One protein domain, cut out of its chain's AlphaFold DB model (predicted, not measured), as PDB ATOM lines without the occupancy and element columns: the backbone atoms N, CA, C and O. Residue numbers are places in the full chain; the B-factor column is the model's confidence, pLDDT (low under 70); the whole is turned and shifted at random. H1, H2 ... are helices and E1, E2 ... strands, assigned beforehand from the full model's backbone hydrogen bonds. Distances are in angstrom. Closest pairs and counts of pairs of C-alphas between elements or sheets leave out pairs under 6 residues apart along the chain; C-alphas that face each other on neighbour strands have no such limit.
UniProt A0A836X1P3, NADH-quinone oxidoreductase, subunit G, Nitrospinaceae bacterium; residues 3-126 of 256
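What this domain is: This is residues 3 to 126 of the 256 residues of the protein "NADH-quinone oxidoreductase, subunit G" of Nitrospinaceae bacterium (UniProt A0A836X1P3). Two loosely joined lobes lie at the ends of the long axis: one holds the small parallel sheet E1 and E2 and a corner of two short helices, H1 and H2, and the other holds the hairpin E3 and E4 with H4 and the last residues. H3 lies between the lobes, and residues 87 to 92, of which 87 to 90 belong to H3, stick out free. The 124 printed residues have four named helices and four named strands, in the order H1 H2 E1 E2 E3 E4 H3 H4; the class is mixed, helices and strands, with under half of the residues in named elements. The whole is only just loose, close to compact, with a radius of gyration of the C-alphas of 16.9 A and spans of 45 by 35 by 30 A.

How they stand to each other: H1, residues 7 to 10, and H2, residues 14 to 22, touch only at the corner by their tight link; their closest C-alphas, Val 8 and Gly 14, are 4.3 A apart. E1, residues 28 to 31, and E2, residues 43 to 46, are parallel neighbours at 22 degrees; N 45 and O 29 are 2.9 A apart, within hydrogen-bond range. H1 is apart from both strands. E3, residues 55 to 58, and E4, residues 63 to 67, form an antiparallel hairpin at 154 degrees, with N 65 and O 57 at 2.8 A, within hydrogen-bond range. Residues 63 to 64 of E4 also form a short antiparallel pairing with residues 124 to 125. The closest C-alphas of E2 and H3, residues 80 to 90, are those of Leu 45 and Ile 83, 7.7 A apart. H3 and H4, residues 100 to 110, are close but not clearly touching, with His 81 and Val 100 the closest C-alphas at 7.8 A, and about perpendicular at 87 degrees. H4 is apart from E4. In H2, H3 and H4 every O i to N i+4 pair is within hydrogen-bond range; H1 is too short for such a pair.

Where its parts are: H1 begins at C-alpha 7, (136.761, 153.253, 118.939), and H2 measures 12.4 A from first to last C-alpha. E1 measures 9.8 A, E2 9.7 A, E3 10.4 A and E4 12.4 A. H3 measures 15.5 A and begins at C-alpha 80, (119.010, 152.291, 122.494). H4 measures 15.4 A and ends at C-alpha 110, (111.564, 152.369, 102.404).

The domain as a whole: The two C-alphas farthest apart, those of Val 23 and Lys 122, are 46.1 A apart. The printed part has no cut. The links E1 to E2 and E4 to H3 are long, and residues 111 to 126 hold no named element. The mean pLDDT of the printed part is 93.2, and residue 119 is under 70.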
ATOM      1  N   ALA A   3     127.664 155.568 119.943       96.44
ATOM      2  CA  ALA A   3     126.702 154.603 120.466       96.44
ATOM      3  C   ALA A   3     127.145 153.173 120.144       96.44
ATOM      4  O   ALA A   3     127.384 152.857 118.980       96.44
ATOM      5  N   GLY A   4     127.237 152.331 121.175       93.94
ATOM      6  CA  GLY A   4     127.533 150.903 121.063       93.94
ATOM      7  C   GLY A   4     128.928 150.566 120.533       93.94
ATOM      8  O   GLY A   4     129.094 149.495 119.957       93.94
ATOM      9  N   GLU A   5     129.905 151.463 120.690       94.38
ATOM     10  CA  GLU A   5     131.243 151.326 120.112       94.38
ATOM     11  C   GLU A   5     132.337 151.846 121.052       94.38
ATOM     12  O   GLU A   5     132.180 152.888 121.689       94.38
ATOM     13  N   ASP A   6     133.487 151.164 121.040       94.00
ATOM     14  CA  ASP A   6     134.709 151.571 121.747       94.00
ATOM     15  C   ASP A   6     135.846 151.829 120.739       94.00
ATOM     16  O   ASP A   6     136.739 150.986 120.565       94.00
ATOM     17  N   PRO A   7     135.804 152.953 119.997       92.69
ATOM     18  CA  PRO A   7     136.761 153.253 118.939       92.69
ATOM     19  C   PRO A   7     138.187 153.466 119.455       92.69
ATOM     20  O   PRO A   7     139.129 153.167 118.723       92.69
ATOM     21  N   VAL A   8     138.377 153.923 120.697       91.19
ATOM     22  CA  VAL A   8     139.722 154.055 121.282       91.19
ATOM     23  C   VAL A   8     140.394 152.687 121.392       91.19
ATOM     24  O   VAL A   8     141.540 152.530 120.966       91.19
ATOM     25  N   HIS A   9     139.663 151.684 121.883       89.25
ATOM     26  CA  HIS A   9     140.183 150.328 121.995       89.25
ATOM     27  C   HIS A   9     140.215 149.595 120.649       89.25
ATOM     28  O   HIS A   9     141.179 148.894 120.367       89.25
ATOM     29  N   SER A  10     139.174 149.712 119.819       87.31
ATOM     30  CA  SER A  10     138.912 148.751 118.732       87.31
ATOM     31  C   SER A  10     139.456 149.164 117.363       87.31
ATOM     32  O   SER A  10     139.639 148.311 116.488       87.31
ATOM     33  N   TYR A  11     139.676 150.461 117.132       87.81
ATOM     34  CA  TYR A  11     140.024 150.960 115.803       87.81
ATOM     35  C   TYR A  11     141.537 150.961 115.579       87.81
ATOM     36  O   TYR A  11     142.355 151.028 116.492       87.81
ATOM     37  N   TYR A  12     141.921 150.935 114.304       81.75
ATOM     38  CA  TYR A  12     143.311 150.803 113.866       81.75
ATOM     39  C   TYR A  12     144.221 152.007 114.186       81.75
ATOM     40  O   TYR A  12     145.415 151.927 113.920       81.75
ATOM     41  N   LYS A  13     143.670 153.115 114.690       85.88
ATOM     42  CA  LYS A  13     144.381 154.339 115.095       85.88
ATOM     43  C   LYS A  13     143.843 154.834 116.443       85.88
ATOM     44  O   LYS A  13     143.429 155.983 116.572       85.88
ATOM     45  N   GLY A  14     143.811 153.941 117.434       86.94
ATOM     46  CA  GLY A  14     143.263 154.228 118.766       86.94
ATOM     47  C   GLY A  14     143.856 155.484 119.413       86.94
ATOM     48  O   GLY A  14     143.115 156.297 119.956       86.94
ATOM     49  N   ALA A  15     145.168 155.710 119.267       86.38
ATOM     50  CA  ALA A  15     145.843 156.896 119.797       86.38
ATOM     51  C   ALA A  15     145.354 158.207 119.148       86.38
ATOM     52  O   ALA A  15     145.036 159.160 119.857       86.38
ATOM     53  N   ASP A  16     145.230 158.248 117.816       90.12
ATOM     54  CA  ASP A  16     144.718 159.428 117.103       90.12
ATOM     55  C   ASP A  16     143.261 159.708 117.486       90.12
ATOM     56  O   ASP A  16     142.880 160.858 117.696       90.12
ATOM     57  N   ILE A  17     142.453 158.651 117.618       92.50
ATOM     58  CA  ILE A  17     141.054 158.745 118.051       92.50
ATOM     59  C   ILE A  17     140.980 159.300 119.468       92.50
ATOM     60  O   ILE A  17     140.222 160.233 119.711       92.50
ATOM     61  N   LYS A  18     141.794 158.783 120.391       93.00
ATOM     62  CA  LYS A  18     141.862 159.274 121.768       93.00
ATOM     63  C   LYS A  18     142.197 160.765 121.809       93.00
ATOM     64  O   LYS A  18     141.494 161.531 122.457       93.00
ATOM     65  N   ASN A  19     143.204 161.196 121.054       93.69
ATOM     66  CA  ASN A  19     143.570 162.610 120.965       93.69
ATOM     67  C   ASN A  19     142.435 163.461 120.367       93.69
ATOM     68  O   ASN A  19     142.142 164.544 120.867       93.69
ATOM     69  N   ALA A  20     141.758 162.967 119.328       95.38
ATOM     70  CA  ALA A  20     140.628 163.663 118.716       95.38
ATOM     71  C   ALA A  20     139.439 163.803 119.681       95.38
ATOM     72  O   ALA A  20     138.814 164.859 119.740       95.38
ATOM     73  N   LEU A  21     139.144 162.765 120.467       96.69
ATOM     74  CA  LEU A  21     138.063 162.777 121.453       96.69
ATOM     75  C   LEU A  21     138.356 163.673 122.664       96.69
ATOM     76  O   LEU A  21     137.418 164.082 123.332       96.69
ATOM     77  N   GLN A  22     139.613 164.031 122.937       95.94
ATOM     78  CA  GLN A  22     139.949 164.988 124.003       95.94
ATOM     79  C   GLN A  22     139.651 166.447 123.639       95.94
ATOM     80  O   GLN A  22     139.584 167.293 124.527       95.94
ATOM     81  N   VAL A  23     139.510 166.762 122.347       97.00
ATOM     82  CA  VAL A  23     139.316 168.142 121.871       97.00
ATOM     83  C   VAL A  23     137.904 168.413 121.359       97.00
ATOM     84  O   VAL A  23     137.608 169.541 120.957       97.00
ATOM     85  N   VAL A  24     137.021 167.407 121.345       97.25
ATOM     86  CA  VAL A  24     135.618 167.654 121.001       97.25
ATOM     87  C   VAL A  24     134.970 168.502 122.104       97.25
ATOM     88  O   VAL A  24     135.200 168.234 123.278       97.25
ATOM     89  N   PRO A  25     134.141 169.508 121.768       97.81
ATOM     90  CA  PRO A  25     133.542 170.378 122.784       97.81
ATOM     91  C   PRO A  25     132.572 169.669 123.733       97.81
ATOM     92  O   PRO A  25     132.293 170.185 124.810       97.81
ATOM     93  N   PHE A  26     131.983 168.559 123.277       97.88
ATOM     94  CA  PHE A  26     131.005 167.788 124.033       97.88
ATOM     95  C   PHE A  26     130.898 166.360 123.484       97.88
ATOM     96  O   PHE A  26     130.576 166.153 122.306       97.88
ATOM     97  N   LEU A  27     131.141 165.370 124.335       98.31
ATOM     98  CA  LEU A  27     131.128 163.952 124.017       98.31
ATOM     99  C   LEU A  27     130.024 163.230 124.794       98.31
ATOM    100  O   LEU A  27     130.058 163.108 126.012       98.31
ATOM    101  N   VAL A  28     129.064 162.686 124.047       98.06
ATOM    102  CA  VAL A  28     128.062 161.745 124.567       98.06
ATOM    103  C   VAL A  28     128.441 160.338 124.140       98.06
ATOM    104  O   VAL A  28     128.626 160.111 122.935       98.06
ATOM    105  N   VAL A  29     128.497 159.413 125.095       98.25
ATOM    106  CA  VAL A  29     128.694 157.982 124.841       98.25
ATOM    107  C   VAL A  29     127.490 157.191 125.349       98.25
ATOM    108  O   VAL A  29     127.094 157.313 126.502       98.25
ATOM    109  N   GLN A  30     126.902 156.385 124.474       97.94
ATOM    110  CA  GLN A  30     125.830 155.451 124.786       97.94
ATOM    111  C   GLN A  30     126.398 154.035 124.744       97.94
ATOM    112  O   GLN A  30     126.760 153.542 123.677       97.94
ATOM    113  N   ASP A  31     126.515 153.395 125.900       96.31
ATOM    114  CA  ASP A  31     127.216 152.118 126.042       96.31
ATOM    115  C   ASP A  31     126.576 151.288 127.166       96.31
ATOM    116  O   ASP A  31     125.867 151.808 128.032       96.31
ATOM    117  N   VAL A  32     126.800 149.979 127.118       95.31
ATOM    118  CA  VAL A  32     126.395 149.018 128.147       95.31
ATOM    119  C   VAL A  32     127.432 148.973 129.274       95.31
ATOM    120  O   VAL A  32     127.076 148.748 130.430       95.31
ATOM    121  N   TYR A  33     128.712 149.194 128.955       93.00
ATOM    122  CA  TYR A  33     129.819 149.138 129.909       93.00
ATOM    123  C   TYR A  33     130.627 150.439 129.927       93.00
ATOM    124  O   TYR A  33     130.610 151.235 128.994       93.00
ATOM    125  N   MET A  34     131.388 150.640 131.005       93.88
ATOM    126  CA  MET A  34     132.320 151.762 131.136       93.88
ATOM    127  C   MET A  34     133.612 151.490 130.343       93.88
ATOM    128  O   MET A  34     134.650 151.154 130.918       93.88
ATOM    129  N   THR A  35     133.524 151.574 129.017       93.62
ATOM    130  CA  THR A  35     134.638 151.393 128.069       93.62
ATOM    131  C   THR A  35     135.673 152.524 128.143       93.62
ATOM    132  O   THR A  35     135.414 153.563 128.752       93.62
ATOM    133  N   GLU A  36     136.849 152.355 127.517       91.81
ATOM    134  CA  GLU A  36     137.864 153.427 127.473       91.81
ATOM    135  C   GLU A  36     137.291 154.680 126.799       91.81
ATOM    136  O   GLU A  36     137.480 155.791 127.290       91.81
ATOM    137  N   THR A  37     136.509 154.501 125.730       95.44
ATOM    138  CA  THR A  37     135.787 155.606 125.090       95.44
ATOM    139  C   THR A  37     134.726 156.221 126.014       95.44
ATOM    140  O   THR A  37     134.628 157.446 126.083       95.44
ATOM    141  N   ALA A  38     133.947 155.418 126.751       96.56
ATOM    142  CA  ALA A  38     132.929 155.934 127.674       96.56
ATOM    143  C   ALA A  38     133.523 156.765 128.819       96.56
ATOM    144  O   ALA A  38     132.950 157.786 129.187       96.56
ATOM    145  N   GLN A  39     134.700 156.393 129.332       96.06
ATOM    146  CA  GLN A  39     135.404 157.143 130.382       96.06
ATOM    147  C   GLN A  39     135.810 158.561 129.959       96.06
ATOM    148  O   GLN A  39     136.085 159.400 130.813       96.06
ATOM    149  N   MET A  40     135.862 158.832 128.654       97.25
ATOM    150  CA  MET A  40     136.193 160.147 128.105       97.25
ATOM    151  C   MET A  40     134.964 161.044 127.919       97.25
ATOM    152  O   MET A  40     135.119 162.200 127.537       97.25
ATOM    153  N   ALA A  41     133.754 160.514 128.112       98.19
ATOM    154  CA  ALA A  41     132.517 161.214 127.810       98.19
ATOM    155  C   ALA A  41     132.159 162.265 128.866       98.19
ATOM    156  O   ALA A  41     132.314 162.038 130.065       98.19
ATOM    157  N   ASP A  42     131.566 163.371 128.420       98.31
ATOM    158  CA  ASP A  42     130.917 164.346 129.300       98.31
ATOM    159  C   ASP A  42     129.591 163.800 129.846       98.31
ATOM    160  O   ASP A  42     129.215 164.061 130.987       98.31
ATOM    161  N   ILE A  43     128.868 163.036 129.018       97.25
ATOM    162  CA  ILE A  43     127.634 162.346 129.401       97.25
ATOM    163  C   ILE A  43     127.674 160.906 128.911       97.25
ATOM    164  O   ILE A  43     127.941 160.631 127.739       97.25
ATOM    165  N   ILE A  44     127.299 159.999 129.808       97.88
ATOM    166  CA  ILE A  44     127.094 158.589 129.498       97.88
ATOM    167  C   ILE A  44     125.599 158.282 129.551       97.88
ATOM    168  O   ILE A  44     124.926 158.604 130.531       97.88
ATOM    169  N   LEU A  45     125.085 157.656 128.496       97.75
ATOM    170  CA  LEU A  45     123.708 157.181 128.404       97.75
ATOM    171  C   LEU A  45     123.710 155.649 128.535       97.75
ATOM    172  O   LEU A  45     124.119 154.970 127.592       97.75
ATOM    173  N   PRO A  46     123.299 155.082 129.685       97.25
ATOM    174  CA  PRO A  46     123.378 153.643 129.911       97.25
ATOM    175  C   PRO A  46     122.386 152.895 129.012       97.25
ATOM    176  O   PRO A  46     121.167 153.017 129.167       97.25
ATOM    177  N   ALA A  47     122.923 152.108 128.082       97.38
ATOM    178  CA  ALA A  47     122.150 151.298 127.150       97.38
ATOM    179  C   ALA A  47     121.946 149.869 127.665       97.38
ATOM    180  O   ALA A  47     122.702 149.363 128.496       97.38
ATOM    181  N   THR A  48     120.926 149.190 127.145       97.06
ATOM    182  CA  THR A  48     120.652 147.789 127.471       97.06
ATOM    183  C   THR A  48     121.409 146.807 126.568       97.06
ATOM    184  O   THR A  48     121.699 147.067 125.391       97.06
ATOM    185  N   THR A  49     121.657 145.605 127.087       95.38
ATOM    186  CA  THR A  49     122.200 144.479 126.315       95.38
ATOM    187  C   THR A  49     121.195 143.953 125.284       95.38
ATOM    188  O   THR A  49     120.027 144.345 125.246       95.38
ATOM    189  N   PHE A  50     121.631 143.013 124.438       94.19
ATOM    190  CA  PHE A  50     120.739 142.309 123.508       94.19
ATOM    191  C   PHE A  50     119.642 141.491 124.214       94.19
ATOM    192  O   PHE A  50     118.606 141.240 123.611       94.19
ATOM    193  N   ALA A  51     119.860 141.074 125.467       95.88
ATOM    194  CA  ALA A  51     118.920 140.244 126.218       95.88
ATOM    195  C   ALA A  51     117.749 141.045 126.812       95.88
ATOM    196  O   ALA A  51     116.782 140.461 127.292       95.88
ATOM    197  N   GLU A  52     117.830 142.371 126.783       97.38
ATOM    198  CA  GLU A  52     116.887 143.295 127.424       97.38
ATOM    199  C   GLU A  52     116.030 144.076 126.418       97.38
ATOM    200  O   GLU A  52     115.163 144.850 126.816       97.38
ATOM    201  N   LYS A  53     116.284 143.911 125.114       95.56
ATOM    202  CA  LYS A  53     115.640 144.691 124.052       95.56
ATOM    203  C   LYS A  53     115.037 143.815 122.971       95.56
ATOM    204  O   LYS A  53     115.486 142.699 122.718       95.56
ATOM    205  N   GLU A  54     113.998 144.341 122.340       94.44
ATOM    206  CA  GLU A  54     113.358 143.715 121.192       94.44
ATOM    207  C   GLU A  54     113.860 144.319 119.880       94.44
ATOM    208  O   GLU A  54     114.397 145.427 119.845       94.44
ATOM    209  N   GLY A  55     113.691 143.581 118.787       93.75
ATOM    210  CA  GLY A  55     114.024 144.064 117.453       93.75
ATOM    211  C   GLY A  55     114.437 142.933 116.531       93.75
ATOM    212  O   GLY A  55     113.852 141.848 116.542       93.75
ATOM    213  N   SER A  56     115.452 143.185 115.710       93.94
ATOM    214  CA  SER A  56     115.959 142.207 114.753       93.94
ATOM    215  C   SER A  56     117.449 142.384 114.485       93.94
ATOM    216  O   SER A  56     117.915 143.516 114.368       93.94
ATOM    217  N   PHE A  57     118.168 141.280 114.285       94.94
ATOM    218  CA  PHE A  57     119.523 141.283 113.730       94.94
ATOM    219  C   PHE A  57     119.536 140.706 112.318       94.94
ATOM    220  O   PHE A  57     118.880 139.702 112.048       94.94
ATOM    221  N   THR A  58     120.347 141.300 111.442       94.62
ATOM    222  CA  THR A  58     120.652 140.744 110.118       94.62
ATOM    223  C   THR A  58     122.063 140.173 110.137       94.62
ATOM    224  O   THR A  58     123.019 140.905 110.380       94.62
ATOM    225  N   ASN A  59     122.208 138.867 109.921       94.38
ATOM    226  CA  ASN A  59     123.506 138.189 110.026       94.38
ATOM    227  C   ASN A  59     124.310 138.199 108.704       94.38
ATOM    228  O   ASN A  59     123.842 138.658 107.661       94.38
ATOM    229  N   MET A  60     125.512 137.613 108.734       94.88
ATOM    230  CA  MET A  60     126.420 137.522 107.576       94.88
ATOM    231  C   MET A  60     125.858 136.720 106.394       94.88
ATOM    232  O   MET A  60     126.282 136.917 105.257       94.88
ATOM    233  N   THR A  61     124.892 135.830 106.634       93.75
ATOM    234  CA  THR A  61     124.184 135.104 105.573       93.75
ATOM    235  C   THR A  61     122.900 135.813 105.148       93.75
ATOM    236  O   THR A  61     122.103 135.210 104.438       93.75
ATOM    237  N   ARG A  62     122.710 137.091 105.518       93.38
ATOM    238  CA  ARG A  62     121.552 137.944 105.186       93.38
ATOM    239  C   ARG A  62     120.230 137.533 105.832       93.38
ATOM    240  O   ARG A  62     119.178 137.993 105.396       93.38
ATOM    241  N   HIS A  63     120.258 136.680 106.851       94.69
ATOM    242  CA  HIS A  63     119.043 136.326 107.575       94.69
ATOM    243  C   HIS A  63     118.690 137.403 108.588       94.69
ATOM    244  O   HIS A  63     119.495 137.715 109.469       94.69
ATOM    245  N   VAL A  64     117.472 137.915 108.462       95.19
ATOM    246  CA  VAL A  64     116.798 138.780 109.423       95.19
ATOM    247  C   VAL A  64     116.170 137.888 110.486       95.19
ATOM    248  O   VAL A  64     115.367 137.012 110.174       95.19
ATOM    249  N   GLN A  65     116.571 138.077 111.738       94.06
ATOM    250  CA  GLN A  65     116.164 137.249 112.870       94.06
ATOM    251  C   GLN A  65     115.606 138.127 113.977       94.06
ATOM    252  O   GLN A  65     116.234 139.119 114.350       94.06
ATOM    253  N   LYS A  66     114.451 137.746 114.524       93.19
ATOM    254  CA  LYS A  66     113.831 138.452 115.643       93.19
ATOM    255  C   LYS A  66     114.655 138.302 116.920       93.19
ATOM    256  O   LYS A  66     115.083 137.206 117.270       93.19
ATOM    257  N   VAL A  67     114.786 139.405 117.643       93.50
ATOM    258  CA  VAL A  67     115.282 139.459 119.017       93.50
ATOM    259  C   VAL A  67     114.095 139.760 119.919       93.50
ATOM    260  O   VAL A  67     113.296 140.650 119.628       93.50
ATOM    261  N   THR A  68     113.949 138.980 120.984       93.06
ATOM    262  CA  THR A  68     112.907 139.170 121.998       93.06
ATOM    263  C   THR A  68     113.590 139.335 123.354       93.06
ATOM    264  O   THR A  68     114.543 138.593 123.609       93.06
ATOM    265  N   PRO A  69     113.137 140.261 124.217       96.06
ATOM    266  CA  PRO A  69     113.716 140.442 125.538       96.06
ATOM    267  C   PRO A  69     113.583 139.155 126.354       96.06
ATOM    268  O   PRO A  69     112.497 138.587 126.469       96.06
ATOM    269  N   ALA A  70     114.694 138.699 126.919       97.50
ATOM    270  CA  ALA A  70     114.741 137.618 127.894       97.50
ATOM    271  C   ALA A  70     114.595 138.144 129.332       97.50
ATOM    272  O   ALA A  70     114.167 137.412 130.220       97.50
ATOM    273  N   THR A  71     114.949 139.409 129.564       97.00
ATOM    274  CA  THR A  71     114.822 140.091 130.855       97.00
ATOM    275  C   THR A  71     114.438 141.558 130.648       97.00
ATOM    276  O   THR A  71     114.531 142.077 129.537       97.00
ATOM    277  N   ALA A  72     113.975 142.221 131.704       96.31
ATOM    278  CA  ALA A  72     113.701 143.656 131.679       96.31
ATOM    279  C   ALA A  72     115.006 144.471 131.791       96.31
ATOM    280  O   ALA A  72     115.962 143.976 132.404       96.31
ATOM    281  N   PRO A  73     115.039 145.714 131.267       96.31
ATOM    282  CA  PRO A  73     116.131 146.654 131.503       96.31
ATOM    283  C   PRO A  73     116.503 146.761 132.987       96.31
ATOM    284  O   PRO A  73     115.629 146.853 133.853       96.31
ATOM    285  N   GLN A  74     117.799 146.722 133.282       94.19
ATOM    286  CA  GLN A  74     118.315 146.779 134.649       94.19
ATOM    287  C   GLN A  74     118.626 148.211 135.111       94.19
ATOM    288  O   GLN A  74     119.257 149.002 134.411       94.19
ATOM    289  N   ASN A  75     118.301 148.522 136.368       94.62
ATOM    290  CA  ASN A  75     118.604 149.813 136.996       94.62
ATOM    291  C   ASN A  75     118.040 151.007 136.196       94.62
ATOM    292  O   ASN A  75     116.831 151.132 136.034       94.62
ATOM    293  N   GLN A  76     118.917 151.907 135.742       94.56
ATOM    294  CA  GLN A  76     118.579 153.098 134.957       94.56
ATOM    295  C   GLN A  76     118.816 152.898 133.452       94.56
ATOM    296  O   GLN A  76     118.706 153.864 132.695       94.56
ATOM    297  N   SER A  77     119.177 151.685 133.010       96.69
ATOM    298  CA  SER A  77     119.418 151.439 131.592       96.69
ATOM    299  C   SER A  77     118.123 151.574 130.793       96.69
ATOM    300  O   SER A  77     117.022 151.280 131.263       96.69
ATOM    301  N   CYS A  78     118.255 152.078 129.572       96.06
ATOM    302  CA  CYS A  78     117.166 152.181 128.609       96.06
ATOM    303  C   CYS A  78     117.588 151.492 127.313       96.06
ATOM    304  O   CYS A  78     118.781 151.402 127.010       96.06
ATOM    305  N   THR A  79     116.626 151.011 126.526       96.56
ATOM    306  CA  THR A  79     116.962 150.497 125.197       96.56
ATOM    307  C   THR A  79     117.544 151.622 124.343       96.56
ATOM    308  O   THR A  79     117.177 152.787 124.514       96.56
ATOM    309  N   ASP A  80     118.439 151.292 123.407       95.88
ATOM    310  CA  ASP A  80     119.010 152.291 122.494       95.88
ATOM    311  C   ASP A  80     117.907 153.093 121.782       95.88
ATOM    312  O   ASP A  80     117.994 154.310 121.636       95.88
ATOM    313  N   HIS A  81     116.835 152.396 121.398       94.56
ATOM    314  CA  HIS A  81     115.634 152.948 120.777       94.56
ATOM    315  C   HIS A  81     114.942 154.000 121.659       94.56
ATOM    316  O   HIS A  81     114.708 155.124 121.210       94.56
ATOM    317  N   ASP A  82     114.691 153.684 122.932       95.06
ATOM    318  CA  ASP A  82     114.056 154.619 123.870       95.06
ATOM    319  C   ASP A  82     114.932 155.842 124.148       95.06
ATOM    320  O   ASP A  82     114.417 156.952 124.318       95.06
ATOM    321  N   ILE A  83     116.257 155.664 124.188       96.25
ATOM    322  CA  ILE A  83     117.203 156.774 124.343       96.25
ATOM    323  C   ILE A  83     117.067 157.737 123.159       96.25
ATOM    324  O   ILE A  83     116.909 158.941 123.371       96.25
ATOM    325  N   PHE A  84     117.049 157.233 121.920       94.56
ATOM    326  CA  PHE A  84     116.874 158.080 120.738       94.56
ATOM    327  C   PHE A  84     115.524 158.803 120.714       94.56
ATOM    328  O   PHE A  84     115.484 159.985 120.364       94.56
ATOM    329  N   ILE A  85     114.436 158.147 121.129       95.25
ATOM    330  CA  ILE A  85     113.117 158.789 121.231       95.25
ATOM    331  C   ILE A  85     113.145 159.929 122.248       95.25
ATOM    332  O   ILE A  85     112.735 161.044 121.925       95.25
ATOM    333  N   LYS A  86     113.677 159.685 123.451       94.62
ATOM    334  CA  LYS A  86     113.778 160.709 124.502       94.62
ATOM    335  C   LYS A  86     114.644 161.888 124.063       94.62
ATOM    336  O   LYS A  86     114.261 163.034 124.279       94.62
ATOM    337  N   LEU A  87     115.781 161.633 123.410       94.88
ATOM    338  CA  LEU A  87     116.635 162.692 122.863       94.88
ATOM    339  C   LEU A  87     115.890 163.534 121.819       94.88
ATOM    340  O   LEU A  87     115.964 164.761 121.847       94.88
ATOM    341  N   ALA A  88     115.137 162.892 120.925       95.25
ATOM    342  CA  ALA A  88     114.339 163.589 119.925       95.25
ATOM    343  C   ALA A  88     113.243 164.463 120.560       95.25
ATOM    344  O   ALA A  88     113.028 165.591 120.114       95.25
ATOM    345  N   GLU A  89     112.593 163.992 121.629       94.50
ATOM    346  CA  GLU A  89     111.637 164.793 122.405       94.50
ATOM    347  C   GLU A  89     112.306 165.999 123.078       94.50
ATOM    348  O   GLU A  89     111.811 167.119 122.941       94.50
ATOM    349  N   VAL A  90     113.466 165.807 123.717       94.81
ATOM    350  CA  VAL A  90     114.256 166.892 124.333       94.81
ATOM    351  C   VAL A  90     114.656 167.956 123.306       94.81
ATOM    352  O   VAL A  90     114.624 169.147 123.606       94.81
ATOM    353  N   PHE A  91     114.979 167.556 122.073       95.62
ATOM    354  CA  PHE A  91     115.314 168.482 120.986       95.62
ATOM    355  C   PHE A  91     114.095 169.077 120.261       95.62
ATOM    356  O   PHE A  91     114.261 169.802 119.278       95.62
ATOM    357  N   GLY A  92     112.865 168.785 120.702       96.62
ATOM    358  CA  GLY A  92     111.640 169.277 120.062       96.62
ATOM    359  C   GLY A  92     111.393 168.688 118.666       96.62
ATOM    360  O   GLY A  92     110.709 169.298 117.843       96.62
ATOM    361  N   LYS A  93     111.966 167.514 118.374       95.56
ATOM    362  CA  LYS A  93     111.889 166.785 117.096       95.56
ATOM    363  C   LYS A  93     111.259 165.406 117.280       95.56
ATOM    364  O   LYS A  93     111.800 164.408 116.821       95.56
ATOM    365  N   LYS A  94     110.114 165.351 117.958       94.00
ATOM    366  CA  LYS A  94     109.414 164.097 118.247       94.00
ATOM    367  C   LYS A  94     109.178 163.268 116.975       94.00
ATOM    368  O   LYS A  94     108.683 163.789 115.977       94.00
ATOM    369  N   PHE A  95     109.511 161.980 117.038       92.25
ATOM    370  CA  PHE A  95     109.194 161.027 115.977       92.25
ATOM    371  C   PHE A  95     107.698 160.698 115.973       92.25
ATOM    372  O   PHE A  95     107.081 160.568 117.029       92.25
ATOM    373  N   ASN A  96     107.127 160.542 114.777       86.50
ATOM    374  CA  ASN A  96     105.725 160.147 114.612       86.50
ATOM    375  C   ASN A  96     105.509 158.645 114.861       86.50
ATOM    376  O   ASN A  96     104.447 158.259 115.332       86.50
ATOM    377  N   ASN A  97     106.526 157.836 114.555       82.44
ATOM    378  CA  ASN A  97     106.567 156.387 114.725       82.44
ATOM    379  C   ASN A  97     107.631 156.079 115.777       82.44
ATOM    380  O   ASN A  97     108.802 156.406 115.574       82.44
ATOM    381  N   SER A  98     107.235 155.509 116.910       88.25
ATOM    382  CA  SER A  98     108.130 155.368 118.065       88.25
ATOM    383  C   SER A  98     108.095 153.986 118.701       88.25
ATOM    384  O   SER A  98     108.818 153.749 119.660       88.25
ATOM    385  N   SER A  99     107.291 153.048 118.208       92.44
ATOM    386  CA  SER A  99     107.430 151.639 118.582       92.44
ATOM    387  C   SER A  99     108.399 150.912 117.648       92.44
ATOM    388  O   SER A  99     108.588 151.301 116.493       92.44
ATOM    389  N   VAL A 100     108.993 149.815 118.123       92.19
ATOM    390  CA  VAL A 100     109.887 148.984 117.300       92.19
ATOM    391  C   VAL A 100     109.163 148.440 116.064       92.19
ATOM    392  O   VAL A 100     109.739 148.437 114.978       92.19
ATOM    393  N   SER A 101     107.892 148.045 116.199       91.19
ATOM    394  CA  SER A 101     107.084 147.562 115.071       91.19
ATOM    395  C   SER A 101     106.860 148.645 114.018       91.19
ATOM    396  O   SER A 101     107.029 148.376 112.836       91.19
ATOM    397  N   GLU A 102     106.529 149.876 114.420       93.06
ATOM    398  CA  GLU A 102     106.320 150.970 113.463       93.06
ATOM    399  C   GLU A 102     107.617 151.337 112.734       93.06
ATOM    400  O   GLU A 102     107.593 151.576 111.527       93.06
ATOM    401  N   VAL A 103     108.758 151.337 113.436       93.06
ATOM    402  CA  VAL A 103     110.074 151.553 112.811       93.06
ATOM    403  C   VAL A 103     110.391 150.434 111.818       93.06
ATOM    404  O   VAL A 103     110.855 150.698 110.709       93.06
ATOM    405  N   GLN A 104     110.119 149.179 112.173       92.50
ATOM    406  CA  GLN A 104     110.293 148.037 111.274       92.50
ATOM    407  C   GLN A 104     109.381 148.119 110.042       92.50
ATOM    408  O   GLN A 104     109.842 147.862 108.927       92.50
ATOM    409  N   ASP A 105     108.126 148.534 110.215       91.81
ATOM    410  CA  ASP A 105     107.183 148.764 109.119       91.81
ATOM    411  C   ASP A 105     107.649 149.906 108.205       91.81
ATOM    412  O   ASP A 105     107.509 149.829 106.982       91.81
ATOM    413  N   GLU A 106     108.220 150.968 108.774       93.56
ATOM    414  CA  GLU A 106     108.811 152.071 108.020       93.56
ATOM    415  C   GLU A 106     110.030 151.609 107.207       93.56
ATOM    416  O   GLU A 106     110.092 151.860 106.000       93.56
ATOM    417  N   ILE A 107     110.943 150.840 107.813       93.31
ATOM    418  CA  ILE A 107     112.089 150.232 107.114       93.31
ATOM    419  C   ILE A 107     111.609 149.338 105.965       93.31
ATOM    420  O   ILE A 107     112.122 149.449 104.853       93.31
ATOM    421  N   SER A 108     110.608 148.488 106.205       91.94
ATOM    422  CA  SER A 108     110.028 147.570 105.212       91.94
ATOM    423  C   SER A 108     109.436 148.308 104.000       91.94
ATOM    424  O   SER A 108     109.531 147.835 102.866       91.94
ATOM    425  N   LYS A 109     108.876 149.511 104.210       92.31
ATOM    426  CA  LYS A 109     108.349 150.377 103.138       92.31
ATOM    427  C   LYS A 109     109.449 151.083 102.343       92.31
ATOM    428  O   LYS A 109     109.303 151.246 101.133       92.31
ATOM    429  N   ILE A 110     110.511 151.535 103.012       94.62
ATOM    430  CA  ILE A 110     111.564 152.369 102.404       94.62
ATOM    431  C   ILE A 110     112.662 151.522 101.752       94.62
ATOM    432  O   ILE A 110     113.232 151.926 100.739       94.62
ATOM    433  N   VAL A 111     112.969 150.353 102.316       92.94
ATOM    434  CA  VAL A 111     114.114 149.524 101.926       92.94
ATOM    435  C   VAL A 111     113.618 148.197 101.335       92.94
ATOM    436  O   VAL A 111     113.311 147.270 102.087       92.94
ATOM    437  N   PRO A 112     113.582 148.047  99.992       89.25
ATOM    438  CA  PRO A 112     112.931 146.913  99.327       89.25
ATOM    439  C   PRO A 112     113.404 145.527  99.774       89.25
ATOM    440  O   PRO A 112     112.599 144.604  99.838       89.25
ATOM    441  N   ILE A 113     114.685 145.375 100.128       91.19
ATOM    442  CA  ILE A 113     115.240 144.087 100.576       91.19
ATOM    443  C   ILE A 113     114.666 143.608 101.920       91.19
ATOM    444  O   ILE A 113     114.719 142.415 102.205       91.19
ATOM    445  N   TYR A 114     114.109 144.508 102.737       92.00
ATOM    446  CA  TYR A 114     113.473 144.169 104.013       92.00
ATOM    447  C   TYR A 114     111.961 143.966 103.905       92.00
ATOM    448  O   TYR A 114     111.330 143.571 104.889       92.00
ATOM    449  N   LYS A 115     111.381 144.198 102.722       89.50
ATOM    450  CA  LYS A 115     109.954 144.005 102.492       89.50
ATOM    451  C   LYS A 115     109.556 142.563 102.808       89.50
ATOM    452  O   LYS A 115     110.225 141.620 102.387       89.50
ATOM    453  N   ASP A 116     108.484 142.406 103.580       86.75
ATOM    454  CA  ASP A 116     107.956 141.116 104.044       86.75
ATOM    455  C   ASP A 116     108.958 140.284 104.885       86.75
ATOM    456  O   ASP A 116     108.717 139.109 105.165       86.75
ATOM    457  N   LYS A 117     110.093 140.877 105.297       87.44
ATOM    458  CA  LYS A 117     111.089 140.267 106.202       87.44
ATOM    459  C   LYS A 117     111.013 140.821 107.623       87.44
ATOM    460  O   LYS A 117     111.490 140.185 108.560       87.44
ATOM    461  N   LEU A 118     110.390 141.986 107.780       84.12
ATOM    462  CA  LEU A 118     110.094 142.656 109.042       84.12
ATOM    463  C   LEU A 118     108.584 142.963 109.117       84.12
ATOM    464  O   LEU A 118     108.034 143.369 108.090       84.12
ATOM    465  N   PRO A 119     107.924 142.844 110.288       67.50
ATOM    466  CA  PRO A 119     108.301 142.064 111.471       67.50
ATOM    467  C   PRO A 119     107.980 140.569 111.268       67.50
ATOM    468  O   PRO A 119     106.858 140.192 110.940       67.50
ATOM    469  N   GLY A 120     108.958 139.690 111.486       70.12
ATOM    470  CA  GLY A 120     108.786 138.240 111.334       70.12
ATOM    471  C   GLY A 120     109.149 137.469 112.599       70.12
ATOM    472  O   GLY A 120     110.002 137.891 113.371       70.12
ATOM    473  N   THR A 121     108.524 136.310 112.821       78.38
ATOM    474  CA  THR A 121     108.973 135.325 113.831       78.38
ATOM    475  C   THR A 121     109.955 134.306 113.258       78.38
ATOM    476  O   THR A 121     110.558 133.538 114.004       78.38
ATOM    477  N   LYS A 122     110.116 134.288 111.932       86.00
ATOM    478  CA  LYS A 122     111.013 133.387 111.213       86.00
ATOM    479  C   LYS A 122     112.330 134.082 110.898       86.00
ATOM    480  O   LYS A 122     112.383 135.297 110.744       86.00
ATOM    481  N   SER A 123     113.376 133.271 110.783       92.44
ATOM    482  CA  SER A 123     114.646 133.688 110.201       92.44
ATOM    483  C   SER A 123     114.479 133.759 108.686       92.44
ATOM    484  O   SER A 123     114.295 132.727 108.041       92.44
ATOM    485  N   GLU A 124     114.499 134.963 108.125       93.50
ATOM    486  CA  GLU A 124     114.206 135.195 106.712       93.50
ATOM    487  C   GLU A 124     115.410 135.807 106.000       93.50
ATOM    488  O   GLU A 124     115.914 136.858 106.393       93.50
ATOM    489  N   GLN A 125     115.867 135.168 104.927       93.31
ATOM    490  CA  GLN A 125     116.979 135.678 104.136       93.31
ATOM    491  C   GLN A 125     116.492 136.728 103.134       93.31
ATOM    492  O   GLN A 125     115.595 136.447 102.333       93.31
ATOM    493  N   TRP A 126     117.102 137.915 103.123       90.50
ATOM    494  CA  TRP A 126     116.907 138.834 102.002       90.50
ATOM    495  C   TRP A 126     117.803 138.451 100.817       90.50
ATOM    496  O   TRP A 126     118.925 137.943 100.966       90.50
TER     497      TRP A 126